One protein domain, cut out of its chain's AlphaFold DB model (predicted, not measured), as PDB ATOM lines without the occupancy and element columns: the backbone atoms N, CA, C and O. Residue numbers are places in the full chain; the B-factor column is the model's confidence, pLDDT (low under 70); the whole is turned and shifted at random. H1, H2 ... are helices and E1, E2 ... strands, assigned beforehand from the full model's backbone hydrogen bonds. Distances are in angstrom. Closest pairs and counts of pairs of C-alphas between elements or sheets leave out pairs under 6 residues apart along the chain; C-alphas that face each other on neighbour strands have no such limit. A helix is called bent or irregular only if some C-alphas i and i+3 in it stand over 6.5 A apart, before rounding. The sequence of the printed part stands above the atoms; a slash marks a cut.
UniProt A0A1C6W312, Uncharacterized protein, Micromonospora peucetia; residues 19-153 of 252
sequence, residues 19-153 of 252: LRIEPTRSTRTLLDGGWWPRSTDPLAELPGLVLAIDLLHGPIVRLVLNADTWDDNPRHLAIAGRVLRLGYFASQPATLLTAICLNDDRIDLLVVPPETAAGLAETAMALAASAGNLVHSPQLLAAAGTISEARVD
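AT A GLANCE: This is residues 19 to 153 of the 252 residues of an uncharacterized protein of Micromonospora peucetia (UniProt A0A1C6W312). A strongly twisted sheet of seven strands curls round one helix, H1, like part of a barrel. At the E1, E2 and E7 end of the sheet, H2 packs outside the curl, and H3 crosses H2 and runs away from the sheet as an arm to the last printed residue. The printed part has 135 residues, in the order E1, E2, H1, E3, E4, E5, E6, E7, H2, H3; the sheet is mixed, ordered E1, E2, E7, E6, E3, E5, E4, and the class is mixed, helices and strands. The whole is compact, with a radius of gyration of the C-alphas of 14.4 A, yet only just elongated, spanning 49 by 32 by 25 A.

IN THESE COORDINATES: E1, residues 19 to 21, begins at C-alpha 19, (23.678, -80.789, 5.303). E2 is residues 33 to 35. H1, residues 42 to 57, is 20.6 A long and only just irregular: C-alphas 44 and 47 are 6.8 A apart. E3 is residues 60 to 65, 13.9 A; E4 is residues 76 to 79; E5, residues 82 to 88, is 19.4 A long. E6, residues 96 to 101, measures 16.3 A, and E7, residues 106 to 111, 15.5 A. H2, residues 118 to 128, is 15.1 A long. H3, residues 137 to 153, measures 24.8 A and ends at C-alpha 153, (13.059, -102.922, -6.813).

HOW THE PARTS SIT: E1 and E2 form an antiparallel hairpin, with N 20 and O 34 2.9 A apart. E2 and E7 are parallel, with N 35 and O 110 at 2.8 A. E6 and E7 form a hairpin, with N 99 and O 107 at 2.8 A. E6 and E3 are antiparallel, with N 64 and O 98 at 2.8 A. E5 is staggered: residues 85 to 88 pair with parallel E3, with N 87 and O 63 at 2.8 A, and residues 82 to 85 with E4 in a hairpin, with N 84 and O 77 at 2.8 A. E2, H1 and E3 form a split strand-helix-strand unit, two strands of one sheet joined through a helix, with E7 and E6 between them in the sheet; its crossover is right-handed. There are three layers, H1 on one face of the sheet and H2 and H3 on the other. The closest C-alphas of H1 and E4 are those of Pro 47 and Ile 79, 6.2 A. H2 runs along E2, at 14 degrees on the local plane; their closest C-alphas, Gly 34 and Met 125, are 4.3 A apart. H3 is over E7, slantwise at 42 degrees on the local plane; C-alphas 110 and 137 are their closest, 5.5 A. H2 and H3 touch at a steep tilt of 49 degrees, opposite ways; C-alphas 124 and 144 are their closest, 5.0 A. H1 is apart from both. In H2 and H3 every O i to N i+4 pair is within hydrogen-bond range; in H1, 9 of 12.

THE WHOLE: The C-alphas farthest apart, Gly 81 and Asp 153, are 49.5 A apart. The printed part has no cut; the link from E1 to E2 is long. Confidence is under 70 at residues 23 to 29, 131 to 133, 143 to 145 and 147 to 153.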
ATOM      1  N   LEU A  19      22.709 -81.275   6.286       90.19
ATOM      2  CA  LEU A  19      23.678 -80.789   5.303       90.19
ATOM      3  C   LEU A  19      24.745 -81.853   5.011       90.19
ATOM      4  O   LEU A  19      25.262 -82.492   5.927       90.19
ATOM      5  N   ARG A  20      25.094 -82.021   3.733       88.12
ATOM      6  CA  ARG A  20      26.237 -82.811   3.260       88.12
ATOM      7  C   ARG A  20      27.052 -81.968   2.292       88.12
ATOM      8  O   ARG A  20      26.484 -81.418   1.360       88.12
ATOM      9  N   ILE A  21      28.360 -81.891   2.503       85.25
ATOM     10  CA  ILE A  21      29.284 -81.102   1.680       85.25
ATOM     11  C   ILE A  21      30.436 -81.991   1.204       85.25
ATOM     12  O   ILE A  21      30.864 -82.898   1.924       85.25
ATOM     13  N   GLU A  22      30.910 -81.730  -0.012       76.62
ATOM     14  CA  GLU A  22      32.085 -82.351  -0.616       76.62
ATOM     15  C   GLU A  22      33.348 -81.985   0.193       76.62
ATOM     16  O   GLU A  22      33.672 -80.806   0.350       76.62
ATOM     17  N   PRO A  23      34.087 -82.962   0.750       58.88
ATOM     18  CA  PRO A  23      35.148 -82.666   1.717       58.88
ATOM     19  C   PRO A  23      36.415 -82.035   1.127       58.88
ATOM     20  O   PRO A  23      37.241 -81.528   1.890       58.88
ATOM     21  N   THR A  24      36.628 -82.142  -0.184       56.47
ATOM     22  CA  THR A  24      37.941 -81.956  -0.825       56.47
ATOM     23  C   THR A  24      38.050 -80.666  -1.635       56.47
ATOM     24  O   THR A  24      39.101 -80.437  -2.231       56.47
ATOM     25  N   ARG A  25      37.025 -79.800  -1.618       58.28
ATOM     26  CA  ARG A  25      36.961 -78.541  -2.384       58.28
ATOM     27  C   ARG A  25      37.528 -78.712  -3.793       58.28
ATOM     28  O   ARG A  25      38.509 -78.074  -4.183       58.28
ATOM     29  N   SER A  26      36.940 -79.625  -4.551       57.53
ATOM     30  CA  SER A  26      37.343 -79.820  -5.938       57.53
ATOM     31  C   SER A  26      36.889 -78.622  -6.775       57.53
ATOM     32  O   SER A  26      35.705 -78.442  -7.002       57.53
ATOM     33  N   THR A  27      37.812 -77.847  -7.350       58.38
ATOM     34  CA  THR A  27      37.493 -76.691  -8.229       58.38
ATOM     35  C   THR A  27      36.735 -77.047  -9.519       58.38
ATOM     36  O   THR A  27      36.491 -76.188 -10.363       58.38
ATOM     37  N   ARG A  28      36.396 -78.326  -9.709       60.69
ATOM     38  CA  ARG A  28      35.712 -78.879 -10.880       60.69
ATOM     39  C   ARG A  28      34.293 -79.367 -10.579       60.69
ATOM     40  O   ARG A  28      33.696 -79.949 -11.472       60.69
ATOM     41  N   THR A  29      33.763 -79.200  -9.367       67.31
ATOM     42  CA  THR A  29      32.384 -79.605  -9.053       67.31
ATOM     43  C   THR A  29      31.387 -78.496  -9.388       67.31
ATOM     44  O   THR A  29      31.657 -77.326  -9.145       67.31
ATOM     45  N   LEU A  30      30.228 -78.851  -9.951       78.81
ATOM     46  CA  LEU A  30      29.114 -77.913 -10.165       78.81
ATOM     47  C   LEU A  30      28.274 -77.681  -8.908       78.81
ATOM     48  O   LEU A  30      27.544 -76.698  -8.839       78.81
ATOM     49  N   LEU A  31      28.326 -78.613  -7.958       82.75
ATOM     50  CA  LEU A  31      27.685 -78.504  -6.654       82.75
ATOM     51  C   LEU A  31      28.706 -78.903  -5.598       82.75
ATOM     52  O   LEU A  31      29.403 -79.902  -5.760       82.75
ATOM     53  N   ASP A  32      28.755 -78.136  -4.522       85.88
ATOM     54  CA  ASP A  32      29.632 -78.355  -3.376       85.88
ATOM     55  C   ASP A  32      28.973 -79.250  -2.322       85.88
ATOM     56  O   ASP A  32      29.605 -79.652  -1.347       85.88
ATOM     57  N   GLY A  33      27.689 -79.568  -2.487       89.81
ATOM     58  CA  GLY A  33      26.952 -80.382  -1.539       89.81
ATOM     59  C   GLY A  33      25.447 -80.386  -1.754       89.81
ATOM     60  O   GLY A  33      24.915 -79.826  -2.711       89.81
ATOM     61  N   GLY A  34      24.753 -81.027  -0.820       92.62
ATOM     62  CA  GLY A  34      23.303 -81.064  -0.755       92.62
ATOM     63  C   GLY A  34      22.791 -80.721   0.634       92.62
ATOM     64  O   GLY A  34      23.398 -81.057   1.653       92.62
ATOM     65  N   TRP A  35      21.637 -80.075   0.665       95.44
ATOM     66  CA  TRP A  35      20.929 -79.665   1.860       95.44
ATOM     67  C   TRP A  35      19.457 -80.066   1.762       95.44
ATOM     68  O   TRP A  35      18.813 -79.872   0.730       95.44
ATOM     69  N   TRP A  36      18.931 -80.629   2.850       94.69
ATOM     70  CA  TRP A  36      17.535 -81.042   2.955       94.69
ATOM     71  C   TRP A  36      16.812 -80.238   4.054       94.69
ATOM     72  O   TRP A  36      16.826 -80.652   5.223       94.69
ATOM     73  N   PRO A  37      16.201 -79.083   3.727       92.56
ATOM     74  CA  PRO A  37      15.402 -78.298   4.674       92.56
ATOM     75  C   PRO A  37      14.265 -79.120   5.282       92.56
ATOM     76  O   PRO A  37      13.798 -80.078   4.665       92.56
ATOM     77  N   ARG A  38      13.826 -78.792   6.502       88.69
ATOM     78  CA  ARG A  38      12.650 -79.435   7.127       88.69
ATOM     79  C   ARG A  38      11.331 -78.761   6.743       88.69
ATOM     80  O   ARG A  38      10.287 -79.390   6.880       88.69
ATOM     81  N   SER A  39      11.389 -77.525   6.264       90.19
ATOM     82  CA  SER A  39      10.256 -76.688   5.872       90.19
ATOM     83  C   SER A  39      10.642 -75.716   4.750       90.19
ATOM     84  O   SER A  39      11.814 -75.595   4.403       90.19
ATOM     85  N   THR A  40       9.660 -75.022   4.182       90.50
ATOM     86  CA  THR A  40       9.841 -73.943   3.194       90.50
ATOM     87  C   THR A  40       9.869 -72.550   3.837       90.50
ATOM     88  O   THR A  40       9.863 -71.547   3.124       90.50
ATOM     89  N   ASP A  41       9.967 -72.464   5.170       89.62
ATOM     90  CA  ASP A  41      10.136 -71.206   5.904       89.62
ATOM     91  C   ASP A  41      11.626 -70.807   5.953       89.62
ATOM     92  O   ASP A  41      12.431 -71.444   6.648       89.62
ATOM     93  N   PRO A  42      12.038 -69.728   5.263       89.06
ATOM     94  CA  PRO A  42      13.435 -69.309   5.246       89.06
ATOM     95  C   PRO A  42      13.947 -68.853   6.621       89.06
ATOM     96  O   PRO A  42      15.136 -69.002   6.902       89.06
ATOM     97  N   LEU A  43      13.098 -68.295   7.489       86.75
ATOM     98  CA  LEU A  43      13.525 -67.794   8.799       86.75
ATOM     99  C   LEU A  43      13.776 -68.934   9.789       86.75
ATOM    100  O   LEU A  43      14.635 -68.799  10.662       86.75
ATOM    101  N   ALA A  44      13.084 -70.061   9.631       87.44
ATOM    102  CA  ALA A  44      13.333 -71.270  10.409       87.44
ATOM    103  C   ALA A  44      14.581 -72.033   9.929       87.44
ATOM    104  O   ALA A  44      15.328 -72.591  10.736       87.44
ATOM    105  N   GLU A  45      14.815 -72.057   8.616       89.81
ATOM    106  CA  GLU A  45      15.789 -72.955   7.987       89.81
ATOM    107  C   GLU A  45      17.170 -72.316   7.758       89.81
ATOM    108  O   GLU A  45      18.209 -72.922   8.052       89.81
ATOM    109  N   LEU A  46      17.211 -71.078   7.252       92.19
ATOM    110  CA  LEU A  46      18.459 -70.437   6.826       92.19
ATOM    111  C   LEU A  46      19.431 -70.117   7.974       92.19
ATOM    112  O   LEU A  46      20.633 -70.270   7.754       92.19
ATOM    113  N   PRO A  47      19.002 -69.732   9.195       90.12
ATOM    114  CA  PRO A  47      19.939 -69.487  10.294       90.12
ATOM    115  C   PRO A  47      20.828 -70.685  10.624       90.12
ATOM    116  O   PRO A  47      22.041 -70.528  10.766       90.12
ATOM    117  N   GLY A  48      20.249 -71.886  10.701       85.94
ATOM    118  CA  GLY A  48      21.007 -73.110  10.967       85.94
ATOM    119  C   GLY A  48      21.974 -73.443   9.834       85.94
ATOM    120  O   GLY A  48      23.135 -73.770  10.085       85.94
ATOM    121  N   LEU A  49      21.518 -73.299   8.585       91.44
ATOM    122  CA  LEU A  49      22.340 -73.527   7.397       91.44
ATOM    123  C   LEU A  49      23.546 -72.582   7.338       91.44
ATOM    124  O   LEU A  49      24.670 -73.034   7.126       91.44
ATOM    125  N   VAL A  50      23.326 -71.285   7.557       89.25
ATOM    126  CA  VAL A  50      24.378 -70.260   7.493       89.25
ATOM    127  C   VAL A  50      25.460 -70.529   8.527       89.25
ATOM    128  O   VAL A  50      26.638 -70.513   8.189       89.25
ATOM    129  N   LEU A  51      25.076 -70.841   9.765       87.94
ATOM    130  CA  LEU A  51      26.039 -71.164  10.817       87.94
ATOM    131  C   LEU A  51      26.848 -72.426  10.492       87.94
ATOM    132  O   LEU A  51      28.045 -72.472  10.764       87.94
ATOM    133  N   ALA A  52      26.223 -73.440   9.891       87.38
ATOM    134  CA  ALA A  52      26.928 -74.654   9.493       87.38
ATOM    135  C   ALA A  52      27.934 -74.395   8.362       87.38
ATOM    136  O   ALA A  52      29.063 -74.882   8.425       87.38
ATOM    137  N   ILE A  53      27.557 -73.607   7.353       86.25
ATOM    138  CA  ILE A  53      28.463 -73.249   6.257       86.25
ATOM    139  C   ILE A  53      29.585 -72.336   6.764       86.25
ATOM    140  O   ILE A  53      30.737 -72.563   6.407       86.25
ATOM    141  N   ASP A  54      29.295 -71.380   7.649       85.81
ATOM    142  CA  ASP A  54      30.299 -70.505   8.265       85.81
ATOM    143  C   ASP A  54      31.443 -71.291   8.919       85.81
ATOM    144  O   ASP A  54      32.614 -70.944   8.768       85.81
ATOM    145  N   LEU A  55      31.112 -72.378   9.623       80.25
ATOM    146  CA  LEU A  55      32.088 -73.239  10.298       80.25
ATOM    147  C   LEU A  55      33.014 -73.990   9.326       80.25
ATOM    148  O   LEU A  55      34.142 -74.346   9.696       80.25
ATOM    149  N   LEU A  56      32.532 -74.256   8.111       78.25
ATOM    150  CA  LEU A  56      33.198 -75.080   7.102       78.25
ATOM    151  C   LEU A  56      33.930 -74.239   6.045       78.25
ATOM    152  O   LEU A  56      35.022 -74.606   5.601       78.25
ATOM    153  N   HIS A  57      33.348 -73.105   5.659       77.19
ATOM    154  CA  HIS A  57      33.802 -72.288   4.537       77.19
ATOM    155  C   HIS A  57      34.098 -70.832   4.877       77.19
ATOM    156  O   HIS A  57      34.693 -70.138   4.057       77.19
ATOM    157  N   GLY A  58      33.786 -70.400   6.096       82.62
ATOM    158  CA  GLY A  58      33.928 -69.017   6.516       82.62
ATOM    159  C   GLY A  58      32.658 -68.194   6.279       82.62
ATOM    160  O   GLY A  58      31.677 -68.699   5.736       82.62
ATOM    161  N   PRO A  59      32.656 -66.924   6.723       87.56
ATOM    162  CA  PRO A  59      31.442 -66.122   6.828       87.56
ATOM    163  C   PRO A  59      30.715 -65.918   5.495       87.56
ATOM    164  O   PRO A  59      31.257 -65.292   4.583       87.56
ATOM    165  N   ILE A  60      29.455 -66.352   5.413       89.94
ATOM    166  CA  ILE A  60      28.563 -66.023   4.295       89.94
ATOM    167  C   ILE A  60      28.077 -64.576   4.420       89.94
ATOM    168  O   ILE A  60      27.642 -64.145   5.495       89.94
ATOM    169  N   VAL A  61      28.092 -63.846   3.302       89.50
ATOM    170  CA  VAL A  61      27.583 -62.467   3.193       89.50
ATOM    171  C   VAL A  61      26.306 -62.359   2.363       89.50
ATOM    172  O   VAL A  61      25.515 -61.430   2.556       89.50
ATOM    173  N   ARG A  62      26.059 -63.321   1.467       92.75
ATOM    174  CA  ARG A  62      24.856 -63.345   0.637       92.75
ATOM    175  C   ARG A  62      24.393 -64.764   0.333       92.75
ATOM    176  O   ARG A  62      25.210 -65.623   0.019       92.75
ATOM    177  N   LEU A  63      23.078 -64.964   0.348       95.69
ATOM    178  CA  LEU A  63      22.427 -66.147  -0.213       95.69
ATOM    179  C   LEU A  63      21.604 -65.773  -1.443       95.69
ATOM    180  O   LEU A  63      21.031 -64.682  -1.516       95.69
ATOM    181  N   VAL A  64      21.550 -66.688  -2.401       95.06
ATOM    182  CA  VAL A  64      20.721 -66.606  -3.601       95.06
ATOM    183  C   VAL A  64      19.832 -67.841  -3.656       95.06
ATOM    184  O   VAL A  64      20.328 -68.967  -3.610       95.06
ATOM    185  N   LEU A  65      18.524 -67.611  -3.739       95.00
ATOM    186  CA  LEU A  65      17.478 -68.625  -3.713       95.00
ATOM    187  C   LEU A  65      16.495 -68.395  -4.870       95.00
ATOM    188  O   LEU A  65      16.406 -67.293  -5.424       95.00
ATOM    189  N   ASN A  66      15.742 -69.432  -5.231       93.88
ATOM    190  CA  ASN A  66      14.581 -69.275  -6.103       93.88
ATOM    191  C   ASN A  66      13.449 -68.540  -5.360       93.88
ATOM    192  O   ASN A  66      13.292 -68.712  -4.157       93.88
ATOM    193  N   ALA A  67      12.698 -67.689  -6.062       90.19
ATOM    194  CA  ALA A  67      11.649 -66.859  -5.461       90.19
ATOM    195  C   ALA A  67      10.323 -67.594  -5.200       90.19
ATOM    196  O   ALA A  67       9.530 -67.115  -4.395       90.19
ATOM    197  N   ASP A  68      10.100 -68.719  -5.874       91.00
ATOM    198  CA  ASP A  68       8.838 -69.463  -5.903       91.00
ATOM    199  C   ASP A  68       8.871 -70.711  -4.996       91.00
ATOM    200  O   ASP A  68       7.841 -71.344  -4.782       91.00
ATOM    201  N   THR A  69      10.044 -71.082  -4.463       88.12
ATOM    202  CA  THR A  69      10.231 -72.268  -3.599       88.12
ATOM    203  C   THR A  69       9.939 -72.012  -2.113       88.12
ATOM    204  O   THR A  69       9.732 -72.968  -1.369       88.12
ATOM    205  N   TRP A  70       9.978 -70.759  -1.651       90.69
ATOM    206  CA  TRP A  70       9.929 -70.405  -0.222       90.69
ATOM    207  C   TRP A  70       8.606 -69.731   0.149       90.69
ATOM    208  O   TRP A  70       8.037 -68.999  -0.659       90.69
ATOM    209  N   ASP A  71       8.144 -69.945   1.384       89.38
ATOM    210  CA  ASP A  71       6.868 -69.404   1.881       89.38
ATOM    211  C   ASP A  71       6.894 -67.870   2.024       89.38
ATOM    212  O   ASP A  71       5.857 -67.210   1.946       89.38
ATOM    213  N   ASP A  72       8.085 -67.302   2.234       87.31
ATOM    214  CA  ASP A  72       8.333 -65.862   2.293       87.31
ATOM    215  C   ASP A  72       9.703 -65.529   1.678       87.31
ATOM    216  O   ASP A  72      10.592 -66.378   1.585       87.31
ATOM    217  N   ASN A  73       9.895 -64.266   1.292       90.88
ATOM    218  CA  ASN A  73      11.090 -63.769   0.612       90.88
ATOM    219  C   ASN A  73      11.742 -62.577   1.358       90.88
ATOM    220  O   ASN A  73      11.902 -61.488   0.780       90.88
ATOM    221  N   PRO A  74      12.139 -62.732   2.641       90.31
ATOM    222  CA  PRO A  74      12.772 -61.668   3.418       90.31
ATOM    223  C   PRO A  74      14.107 -61.254   2.800       90.31
ATOM    224  O   PRO A  74      14.979 -62.074   2.575       90.31
ATOM    225  N   ARG A  75      14.343 -59.960   2.569       90.88
ATOM    226  CA  ARG A  75      15.587 -59.502   1.903       90.88
ATOM    227  C   ARG A  75      16.836 -59.553   2.786       90.88
ATOM    228  O   ARG A  75      17.956 -59.473   2.276       90.88
ATOM    229  N   HIS A  76      16.646 -59.640   4.097       88.38
ATOM    230  CA  HIS A  76      17.711 -59.586   5.087       88.38
ATOM    231  C   HIS A  76      17.441 -60.580   6.205       88.38
ATOM    232  O   HIS A  76      16.296 -60.749   6.621       88.38
ATOM    233  N   LEU A  77      18.509 -61.176   6.718       87.25
ATOM    234  CA  LEU A  77      18.450 -62.147   7.794       87.25
ATOM    235  C   LEU A  77      19.511 -61.816   8.844       87.25
ATOM    236  O   LEU A  77      20.703 -61.781   8.541       87.25
ATOM    237  N   ALA A  78      19.079 -61.534  10.072       83.81
ATOM    238  CA  ALA A  78      19.982 -61.246  11.181       83.81
ATOM    239  C   ALA A  78      20.415 -62.554  11.857       83.81
ATOM    240  O   ALA A  78      19.586 -63.263  12.423       83.81
ATOM    241  N   ILE A  79      21.708 -62.880  11.801       82.31
ATOM    242  CA  ILE A  79      22.290 -64.107  12.370       82.31
ATOM    243  C   ILE A  79      23.633 -63.764  13.005       82.31
ATOM    244  O   ILE A  79      24.419 -63.033  12.410       82.31
ATOM    245  N   ALA A  80      23.917 -64.302  14.195       79.25
ATOM    246  CA  ALA A  80      25.214 -64.162  14.874       79.25
ATOM    247  C   ALA A  80      25.750 -62.712  14.929       79.25
ATOM    248  O   ALA A  80      26.939 -62.465  14.748       79.25
ATOM    249  N   GLY A  81      24.858 -61.736  15.143       80.31
ATOM    250  CA  GLY A  81      25.218 -60.317  15.238       80.31
ATOM    251  C   GLY A  81      25.520 -59.621  13.904       80.31
ATOM    252  O   GLY A  81      25.933 -58.464  13.918       80.31
ATOM    253  N   ARG A  82      25.300 -60.280  12.758       86.31
ATOM    254  CA  ARG A  82      25.445 -59.689  11.419       86.31
ATOM    255  C   ARG A  82      24.164 -59.799  10.595       86.31
ATOM    256  O   ARG A  82      23.300 -60.627  10.873       86.31
ATOM    257  N   VAL A  83      24.057 -58.959   9.566       85.00
ATOM    258  CA  VAL A  83      22.942 -58.980   8.611       85.00
ATOM    259  C   VAL A  83      23.407 -59.627   7.313       85.00
ATOM    260  O   VAL A  83      24.294 -59.118   6.633       85.00
ATOM    261  N   LEU A  84      22.792 -60.753   6.981       90.94
ATOM    262  CA  LEU A  84      22.993 -61.490   5.744       90.94
ATOM    263  C   LEU A  84      21.991 -61.012   4.693       90.94
ATOM    264  O   LEU A  84      20.800 -60.879   4.982       90.94
ATOM    265  N   ARG A  85      22.450 -60.775   3.463       92.06
ATOM    266  CA  ARG A  85      21.560 -60.401   2.359       92.06
ATOM    267  C   ARG A  85      20.999 -61.644   1.678       92.06
ATOM    268  O   ARG A  85      21.755 -62.522   1.270       92.06
ATOM    269  N   LEU A  86      19.689 -61.671   1.479       94.19
ATOM    270  CA  LEU A  86      19.000 -62.727   0.747       94.19
ATOM    271  C   LEU A  86      18.534 -62.181  -0.608       94.19
ATOM    272  O   LEU A  86      17.938 -61.105  -0.698       94.19
ATOM    273  N   GLY A  87      18.872 -62.888  -1.681       93.00
ATOM    274  CA  GLY A  87      18.440 -62.582  -3.039       93.00
ATOM    275  C   GLY A  87      17.518 -63.671  -3.562       93.00
ATOM    276  O   GLY A  87      17.922 -64.827  -3.608       93.00
ATOM    277  N   TYR A  88      16.328 -63.287  -4.007       93.81
ATOM    278  CA  TYR A  88      15.332 -64.195  -4.569       93.81
ATOM    279  C   TYR A  88      15.173 -63.912  -6.056       93.81
ATOM    280  O   TYR A  88      14.941 -62.764  -6.443       93.81
ATOM    281  N   PHE A  89      15.323 -64.939  -6.889       90.56
ATOM    282  CA  PHE A  89      15.237 -64.809  -8.342       90.56
ATOM    283  C   PHE A  89      14.456 -65.980  -8.933       90.56
ATOM    284  O   PHE A  89      14.861 -67.125  -8.776       90.56
ATOM    285  N   ALA A  90      13.389 -65.704  -9.686       89.75
ATOM    286  CA  ALA A  90      12.631 -66.744 -10.392       89.75
ATOM    287  C   ALA A  90      13.482 -67.498 -11.438       89.75
ATOM    288  O   ALA A  90      13.216 -68.650 -11.757       89.75
ATOM    289  N   SER A  91      14.550 -66.869 -11.949       89.62
ATOM    290  CA  SER A  91      15.499 -67.496 -12.879       89.62
ATOM    291  C   SER A  91      16.460 -68.488 -12.213       89.62
ATOM    292  O   SER A  91      17.123 -69.250 -12.914       89.62
ATOM    293  N   GLN A  92      16.595 -68.452 -10.884       89.62
ATOM    294  CA  GLN A  92      17.396 -69.423 -10.142       89.62
ATOM    295  C   GLN A  92      16.655 -70.771 -10.150       89.62
ATOM    296  O   GLN A  92      15.450 -70.781  -9.910       89.62
ATOM    297  N   PRO A  93      17.315 -71.916 -10.380       90.06
ATOM    298  CA  PRO A  93      16.657 -73.214 -10.260       90.06
ATOM    299  C   PRO A  93      16.077 -73.435  -8.855       90.06
ATOM    300  O   PRO A  93      16.748 -73.168  -7.861       90.06
ATOM    301  N   ALA A  94      14.861 -73.983  -8.765       90.25
ATOM    302  CA  ALA A  94      14.178 -74.250  -7.491       90.25
ATOM    303  C   ALA A  94      14.969 -75.169  -6.540       90.25
ATOM    304  O   ALA A  94      14.821 -75.090  -5.325       90.25
ATOM    305  N   THR A  95      15.830 -76.021  -7.100       91.62
ATOM    306  CA  THR A  95      16.671 -76.976  -6.371       91.62
ATOM    307  C   THR A  95      18.099 -76.469  -6.145       91.62
ATOM    308  O   THR A  95      18.971 -77.265  -5.815       91.62
ATOM    309  N   LEU A  96      18.381 -75.177  -6.352       92.62
ATOM    310  CA  LEU A  96      19.718 -74.603  -6.190       92.62
ATOM    311  C   LEU A  96      19.713 -73.446  -5.192       92.62
ATOM    312  O   LEU A  96      19.019 -72.446  -5.381       92.62
ATOM    313  N   LEU A  97      20.585 -73.540  -4.194       95.81
ATOM    314  CA  LEU A  97      20.940 -72.439  -3.309       95.81
ATOM    315  C   LEU A  97      22.410 -72.101  -3.517       95.81
ATOM    316  O   LEU A  97      23.264 -72.979  -3.453       95.81
ATOM    317  N   THR A  98      22.703 -70.822  -3.729       94.62
ATOM    318  CA  THR A  98      24.079 -70.334  -3.855       94.62
ATOM    319  C   THR A  98      24.416 -69.449  -2.663       94.62
ATOM    320  O   THR A  98      23.741 -68.446  -2.417       94.62
ATOM    321  N   ALA A  99      25.473 -69.793  -1.936       94.25
ATOM    322  CA  ALA A  99      26.059 -68.970  -0.891       94.25
ATOM    323  C   ALA A  99      27.327 -68.283  -1.405       94.25
ATOM    324  O   ALA A  99      28.153 -68.891  -2.081       94.25
ATOM    325  N   ILE A 100      27.461 -66.998  -1.086       91.25
ATOM    326  CA  ILE A 100      28.640 -66.192  -1.396       91.25
ATOM    327  C   ILE A 100      29.281 -65.801  -0.071       91.25
ATOM    328  O   ILE A 100      28.654 -65.138   0.769       91.25
ATOM    329  N   CYS A 101      30.518 -66.239   0.110       88.19
ATOM    330  CA  CYS A 101      31.332 -65.975   1.280       88.19
ATOM    331  C   CYS A 101      32.038 -64.619   1.178       88.19
ATOM    332  O   CYS A 101      32.177 -64.039   0.104       88.19
ATOM    333  N   LEU A 102      32.487 -64.093   2.318       84.94
ATOM    334  CA  LEU A 102      33.188 -62.806   2.399       84.94
ATOM    335  C   LEU A 102      34.495 -62.780   1.584       84.94
ATOM    336  O   LEU A 102      34.939 -61.717   1.171       84.94
ATOM    337  N   ASN A 103      35.113 -63.940   1.376       81.50
ATOM    338  CA  ASN A 103      36.320 -64.121   0.570       81.50
ATOM    339  C   ASN A 103      36.024 -64.332  -0.929       81.50
ATOM    340  O   ASN A 103      36.902 -64.811  -1.639       81.50
ATOM    341  N   ASP A 104      34.801 -64.036  -1.379       80.81
ATOM    342  CA  ASP A 104      34.281 -64.312  -2.723       80.81
ATOM    343  C   ASP A 104      34.236 -65.804  -3.112       80.81
ATOM    344  O   ASP A 104      33.903 -66.130  -4.255       80.81
ATOM    345  N   ASP A 105      34.472 -66.728  -2.167       84.88
ATOM    346  CA  ASP A 105      34.191 -68.145  -2.403       84.88
ATOM    347  C   ASP A 105      32.686 -68.321  -2.630       84.88
ATOM    348  O   ASP A 105      31.838 -67.820  -1.881       84.88
ATOM    349  N   ARG A 106      32.362 -69.081  -3.671       88.75
ATOM    350  CA  ARG A 106      31.000 -69.469  -4.008       88.75
ATOM    351  C   ARG A 106      30.772 -70.913  -3.592       88.75
ATOM    352  O   ARG A 106      31.631 -71.754  -3.826       88.75
ATOM    353  N   ILE A 107      29.608 -71.170  -3.006       90.12
ATOM    354  CA  ILE A 107      29.165 -72.502  -2.603       90.12
ATOM    355  C   ILE A 107      27.787 -72.741  -3.208       90.12
ATOM    356  O   ILE A 107      26.835 -72.036  -2.874       90.12
ATOM    357  N   ASP A 108      27.677 -73.733  -4.078       92.12
ATOM    358  CA  ASP A 108      26.436 -74.131  -4.728       92.12
ATOM    359  C   ASP A 108      25.910 -75.430  -4.105       92.12
ATOM    360  O   ASP A 108      26.550 -76.479  -4.156       92.12
ATOM    361  N   LEU A 109      24.721 -75.372  -3.507       93.31
ATOM    362  CA  LEU A 109      24.087 -76.496  -2.827       93.31
ATOM    363  C   LEU A 109      22.827 -76.943  -3.561       93.31
ATOM    364  O   LEU A 109      21.958 -76.135  -3.895       93.31
ATOM    365  N   LEU A 110      22.688 -78.259  -3.723       94.06
ATOM    366  CA  LEU A 110      21.402 -78.866  -4.042       94.06
ATOM    367  C   LEU A 110      20.437 -78.645  -2.870       94.06
ATOM    368  O   LEU A 110      20.714 -79.089  -1.759       94.06
ATOM    369  N   VAL A 111      19.286 -78.035  -3.134       95.19
ATOM    370  CA  VAL A 111      18.150 -77.989  -2.208       95.19
ATOM    371  C   VAL A 111      17.216 -79.145  -2.540       95.19
ATOM    372  O   VAL A 111      16.652 -79.203  -3.634       95.19
ATOM    373  N   VAL A 112      17.063 -80.074  -1.600       93.56
ATOM    374  CA  VAL A 112      16.104 -81.178  -1.705       93.56
ATOM    375  C   VAL A 112      14.769 -80.736  -1.092       93.56
ATOM    376  O   VAL A 112      14.776 -80.338   0.072       93.56
ATOM    377  N   PRO A 113      13.628 -80.813  -1.804       91.88
ATOM    378  CA  PRO A 113      12.328 -80.451  -1.234       91.88
ATOM    379  C   PRO A 113      12.024 -81.204   0.075       91.88
ATOM    380  O   PRO A 113      12.337 -82.401   0.165       91.88
ATOM    381  N   PRO A 114      11.440 -80.554   1.099       89.44
ATOM    382  CA  PRO A 114      11.227 -81.156   2.418       89.44
ATOM    383  C   PRO A 114      10.362 -82.427   2.378       89.44
ATOM    384  O   PRO A 114      10.614 -83.354   3.148       89.44
ATOM    385  N   GLU A 115       9.413 -82.503   1.446       89.62
ATOM    386  CA  GLU A 115       8.504 -83.625   1.193       89.62
ATOM    387  C   GLU A 115       9.151 -84.819   0.467       89.62
ATOM    388  O   GLU A 115       8.540 -85.881   0.345       89.62
ATOM    389  N   THR A 116      10.395 -84.673   0.001       86.00
ATOM    390  CA  THR A 116      11.137 -85.750  -0.667       86.00
ATOM    391  C   THR A 116      11.320 -86.952   0.263       86.00
ATOM    392  O   THR A 116      11.758 -86.812   1.406       86.00
ATOM    393  N   ALA A 117      11.051 -88.163  -0.238       89.00
ATOM    394  CA  ALA A 117      11.263 -89.397   0.514       89.00
ATOM    395  C   ALA A 117      12.724 -89.534   0.989       89.00
ATOM    396  O   ALA A 117      13.658 -89.306   0.219       89.00
ATOM    397  N   ALA A 118      12.928 -89.969   2.238       85.75
ATOM    398  CA  ALA A 118      14.241 -89.958   2.893       85.75
ATOM    399  C   ALA A 118      15.346 -90.669   2.092       85.75
ATOM    400  O   ALA A 118      16.424 -90.108   1.912       85.75
ATOM    401  N   GLY A 119      15.070 -91.856   1.539       82.44
ATOM    402  CA  GLY A 119      16.053 -92.594   0.734       82.44
ATOM    403  C   GLY A 119      16.469 -91.859  -0.548       82.44
ATOM    404  O   GLY A 119      17.647 -91.870  -0.917       82.44
ATOM    405  N   LEU A 120      15.526 -91.158  -1.189       84.94
ATOM    406  CA  LEU A 120      15.805 -90.316  -2.352       84.94
ATOM    407  C   LEU A 120      16.628 -89.097  -1.933       84.94
ATOM    408  O   LEU A 120      17.643 -88.805  -2.563       84.94
ATOM    409  N   ALA A 121      16.229 -88.418  -0.855       86.06
ATOM    410  CA  ALA A 121      16.919 -87.239  -0.341       86.06
ATOM    411  C   ALA A 121      18.375 -87.550   0.026       86.06
ATOM    412  O   ALA A 121      19.293 -86.840  -0.384       86.06
ATOM    413  N   GLU A 122      18.608 -88.657   0.731       85.25
ATOM    414  CA  GLU A 122      19.947 -89.116   1.098       85.25
ATOM    415  C   GLU A 122      20.807 -89.437  -0.127       85.25
ATOM    416  O   GLU A 122      21.988 -89.075  -0.152       85.25
ATOM    417  N   THR A 123      20.216 -90.079  -1.140       80.62
ATOM    418  CA  THR A 123      20.884 -90.404  -2.408       80.62
ATOM    419  C   THR A 123      21.248 -89.131  -3.171       80.62
ATOM    420  O   THR A 123      22.391 -88.976  -3.597       80.62
ATOM    421  N   ALA A 124      20.316 -88.185  -3.282       83.50
ATOM    422  CA  ALA A 124      20.534 -86.909  -3.949       83.50
ATOM    423  C   ALA A 124      21.624 -86.087  -3.243       83.50
ATOM    424  O   ALA A 124      22.559 -85.608  -3.879       83.50
ATOM    425  N   MET A 125      21.580 -85.994  -1.913       88.56
ATOM    426  CA  MET A 125      22.617 -85.311  -1.138       88.56
ATOM    427  C   MET A 125      23.991 -85.986  -1.260       88.56
ATOM    428  O   MET A 125      25.005 -85.294  -1.274       88.56
ATOM    429  N   ALA A 126      24.048 -87.321  -1.342       83.81
ATOM    430  CA  ALA A 126      25.302 -88.048  -1.540       83.81
ATOM    431  C   ALA A 126      25.899 -87.800  -2.935       83.81
ATOM    432  O   ALA A 126      27.104 -87.585  -3.047       83.81
ATOM    433  N   LEU A 127      25.065 -87.775  -3.980       79.94
ATOM    434  CA  LEU A 127      25.489 -87.430  -5.339       79.94
ATOM    435  C   LEU A 127      25.977 -85.979  -5.422       79.94
ATOM    436  O   LEU A 127      27.018 -85.717  -6.019       79.94
ATOM    437  N   ALA A 128      25.267 -85.046  -4.787       85.12
ATOM    438  CA  ALA A 128      25.632 -83.631  -4.789       85.12
ATOM    439  C   ALA A 128      26.947 -83.350  -4.047       85.12
ATOM    440  O   ALA A 128      27.686 -82.461  -4.444       85.12
ATOM    441  N   ALA A 129      27.262 -84.131  -3.009       85.31
ATOM    442  CA  ALA A 129      28.520 -84.040  -2.264       85.31
ATOM    443  C   ALA A 129      29.657 -84.900  -2.861       85.31
ATOM    444  O   ALA A 129      30.685 -85.093  -2.208       85.31
ATOM    445  N   SER A 130      29.478 -85.466  -4.062       77.62
ATOM    446  CA  SER A 130      30.502 -86.297  -4.700       77.62
ATOM    447  C   SER A 130      31.575 -85.451  -5.390       77.62
ATOM    448  O   SER A 130      31.287 -84.519  -6.144       77.62
ATOM    449  N   ALA A 131      32.841 -85.795  -5.144       69.94
ATOM    450  CA  ALA A 131      33.965 -85.145  -5.802       69.94
ATOM    451  C   ALA A 131      33.871 -85.329  -7.325       69.94
ATOM    452  O   ALA A 131      33.670 -86.436  -7.823       69.94
ATOM    453  N   GLY A 132      34.027 -84.234  -8.068       62.38
ATOM    454  CA  GLY A 132      33.910 -84.230  -9.527       62.38
ATOM    455  C   GLY A 132      32.478 -84.297 -10.071       62.38
ATOM    456  O   GLY A 132      32.319 -84.551 -11.262       62.38
ATOM    457  N   ASN A 133      31.442 -84.065  -9.254       69.38
ATOM    458  CA  ASN A 133      30.078 -83.902  -9.752       69.38
ATOM    459  C   ASN A 133      29.988 -82.776 -10.801       69.38
ATOM    460  O   ASN A 133      30.223 -81.611 -10.495       69.38
ATOM    461  N   LEU A 134      29.563 -83.124 -12.016       72.75
ATOM    462  CA  LEU A 134      29.314 -82.191 -13.122       72.75
ATOM    463  C   LEU A 134      27.828 -82.115 -13.500       72.75
ATOM    464  O   LEU A 134      27.480 -81.670 -14.592       72.75
ATOM    465  N   VAL A 135      26.942 -82.576 -12.617       71.31
ATOM    466  CA  VAL A 135      25.499 -82.593 -12.852       71.31
ATOM    467  C   VAL A 135      24.861 -81.397 -12.153       71.31
ATOM    468  O   VAL A 135      25.051 -81.189 -10.954       71.31
ATOM    469  N   HIS A 136      24.090 -80.611 -12.906       75.50
ATOM    470  CA  HIS A 136      23.310 -79.506 -12.353       75.50
ATOM    471  C   HIS A 136      22.177 -80.017 -11.448       75.50
ATOM    472  O   HIS A 136      21.681 -81.136 -11.600       75.50
ATOM    473  N   SER A 137      21.728 -79.165 -10.524       79.62
ATOM    474  CA  SER A 137      20.788 -79.544  -9.465       79.62
ATOM    475  C   SER A 137      19.478 -80.200  -9.940       79.62
ATOM    476  O   SER A 137      19.073 -81.176  -9.303       79.62
ATOM    477  N   PRO A 138      18.808 -79.778 -11.039       74.50
ATOM    478  CA  PRO A 138      17.544 -80.402 -11.440       74.50
ATOM    479  C   PRO A 138      17.749 -81.824 -11.974       74.50
ATOM    480  O   PRO A 138      17.009 -82.735 -11.607       74.50
ATOM    481  N   GLN A 139      18.786 -82.039 -12.796       71.19
ATOM    482  CA  GLN A 139      19.110 -83.371 -13.315       71.19
ATOM    483  C   GLN A 139      19.598 -84.315 -12.213       71.19
ATOM    484  O   GLN A 139      19.318 -85.511 -12.272       71.19
ATOM    485  N   LEU A 140      20.301 -83.796 -11.203       80.69
ATOM    486  CA  LEU A 140      20.818 -84.611 -10.108       80.69
ATOM    487  C   LEU A 140      19.684 -85.186  -9.249       80.69
ATOM    488  O   LEU A 140      19.702 -86.375  -8.933       80.69
ATOM    489  N   LEU A 141      18.663 -84.382  -8.935       72.31
ATOM    490  CA  LEU A 141      17.494 -84.860  -8.191       72.31
ATOM    491  C   LEU A 141      16.712 -85.925  -8.981       72.31
ATOM    492  O   LEU A 141      16.323 -86.944  -8.412       72.31
ATOM    493  N   ALA A 142      16.547 -85.735 -10.295       73.00
ATOM    494  CA  ALA A 142      15.909 -86.726 -11.165       73.00
ATOM    495  C   ALA A 142      16.699 -88.048 -11.217       73.00
ATOM    496  O   ALA A 142      16.124 -89.122 -11.044       73.00
ATOM    497  N   ALA A 143      18.026 -87.977 -11.380       68.81
ATOM    498  CA  ALA A 143      18.897 -89.153 -11.391       68.81
ATOM    499  C   ALA A 143      18.872 -89.915 -10.052       68.81
ATOM    500  O   ALA A 143      18.880 -91.147 -10.035       68.81
ATOM    501  N   ALA A 144      18.793 -89.195  -8.927       68.38
ATOM    502  CA  ALA A 144      18.649 -89.801  -7.606       68.38
ATOM    503  C   ALA A 144      17.343 -90.603  -7.473       68.38
ATOM    504  O   ALA A 144      17.356 -91.674  -6.864       68.38
ATOM    505  N   GLY A 145      16.247 -90.125  -8.076       65.62
ATOM    506  CA  GLY A 145      14.977 -90.849  -8.145       65.62
ATOM    507  C   GLY A 145      15.126 -92.212  -8.819       65.62
ATOM    508  O   GLY A 145      14.826 -93.235  -8.205       65.62
ATOM    509  N   THR A 146      15.720 -92.246 -10.015       73.50
ATOM    510  CA  THR A 146      15.948 -93.494 -10.765       73.50
ATOM    511  C   THR A 146      16.817 -94.498  -9.996       73.50
ATOM    512  O   THR A 146      16.542 -95.697  -9.997       73.50
ATOM    513  N   ILE A 147      17.860 -94.027  -9.301       66.19
ATOM    514  CA  ILE A 147      18.741 -94.888  -8.490       66.19
ATOM    515  C   ILE A 147      18.002 -95.430  -7.260       66.19
ATOM    516  O   ILE A 147      18.165 -96.599  -6.901       66.19
ATOM    517  N   SER A 148      17.195 -94.590  -6.607       67.75
ATOM    518  CA  SER A 148      16.422 -94.984  -5.429       67.75
ATOM    519  C   SER A 148      15.370 -96.039  -5.779       67.75
ATOM    520  O   SER A 148      15.258 -97.039  -5.073       67.75
ATOM    521  N   GLU A 149      14.642 -95.857  -6.881       68.06
ATOM    522  CA  GLU A 149      13.648 -96.815  -7.385       68.06
ATOM    523  C   GLU A 149      14.286 -98.166  -7.721       68.06
ATOM    524  O   GLU A 149      13.834 -99.202  -7.237       68.06
ATOM    525  N   ALA A 150      15.412 -98.165  -8.446       59.00
ATOM    526  CA  ALA A 150      16.136 -99.393  -8.775       59.00
ATOM    527  C   ALA A 150      16.607-100.160  -7.524       59.00
ATOM    528  O   ALA A 150      16.587-101.395  -7.504       59.00
ATOM    529  N   ARG A 151      17.008 -99.450  -6.457       62.78
ATOM    530  CA  ARG A 151      17.376-100.076  -5.178       62.78
ATOM    531  C   ARG A 151      16.167-100.711  -4.499       62.78
ATOM    532  O   ARG A 151      16.289-101.841  -4.028       62.78
ATOM    533  N   VAL A 152      15.033-100.017  -4.447       63.12
ATOM    534  CA  VAL A 152      13.792-100.560  -3.872       63.12
ATOM    535  C   VAL A 152      13.368-101.815  -4.630       63.12
ATOM    536  O   VAL A 152      13.187-102.854  -4.005       63.12
ATOM    537  N   ASP A 153      13.353-101.766  -5.963       57.78
ATOM    538  CA  ASP A 153      13.059-102.922  -6.813       57.78
ATOM    539  C   ASP A 153      14.003-104.101  -6.546       57.78
ATOM    540  O   ASP A 153      13.568-105.250  -6.460       57.78
TER     541      ASP A 153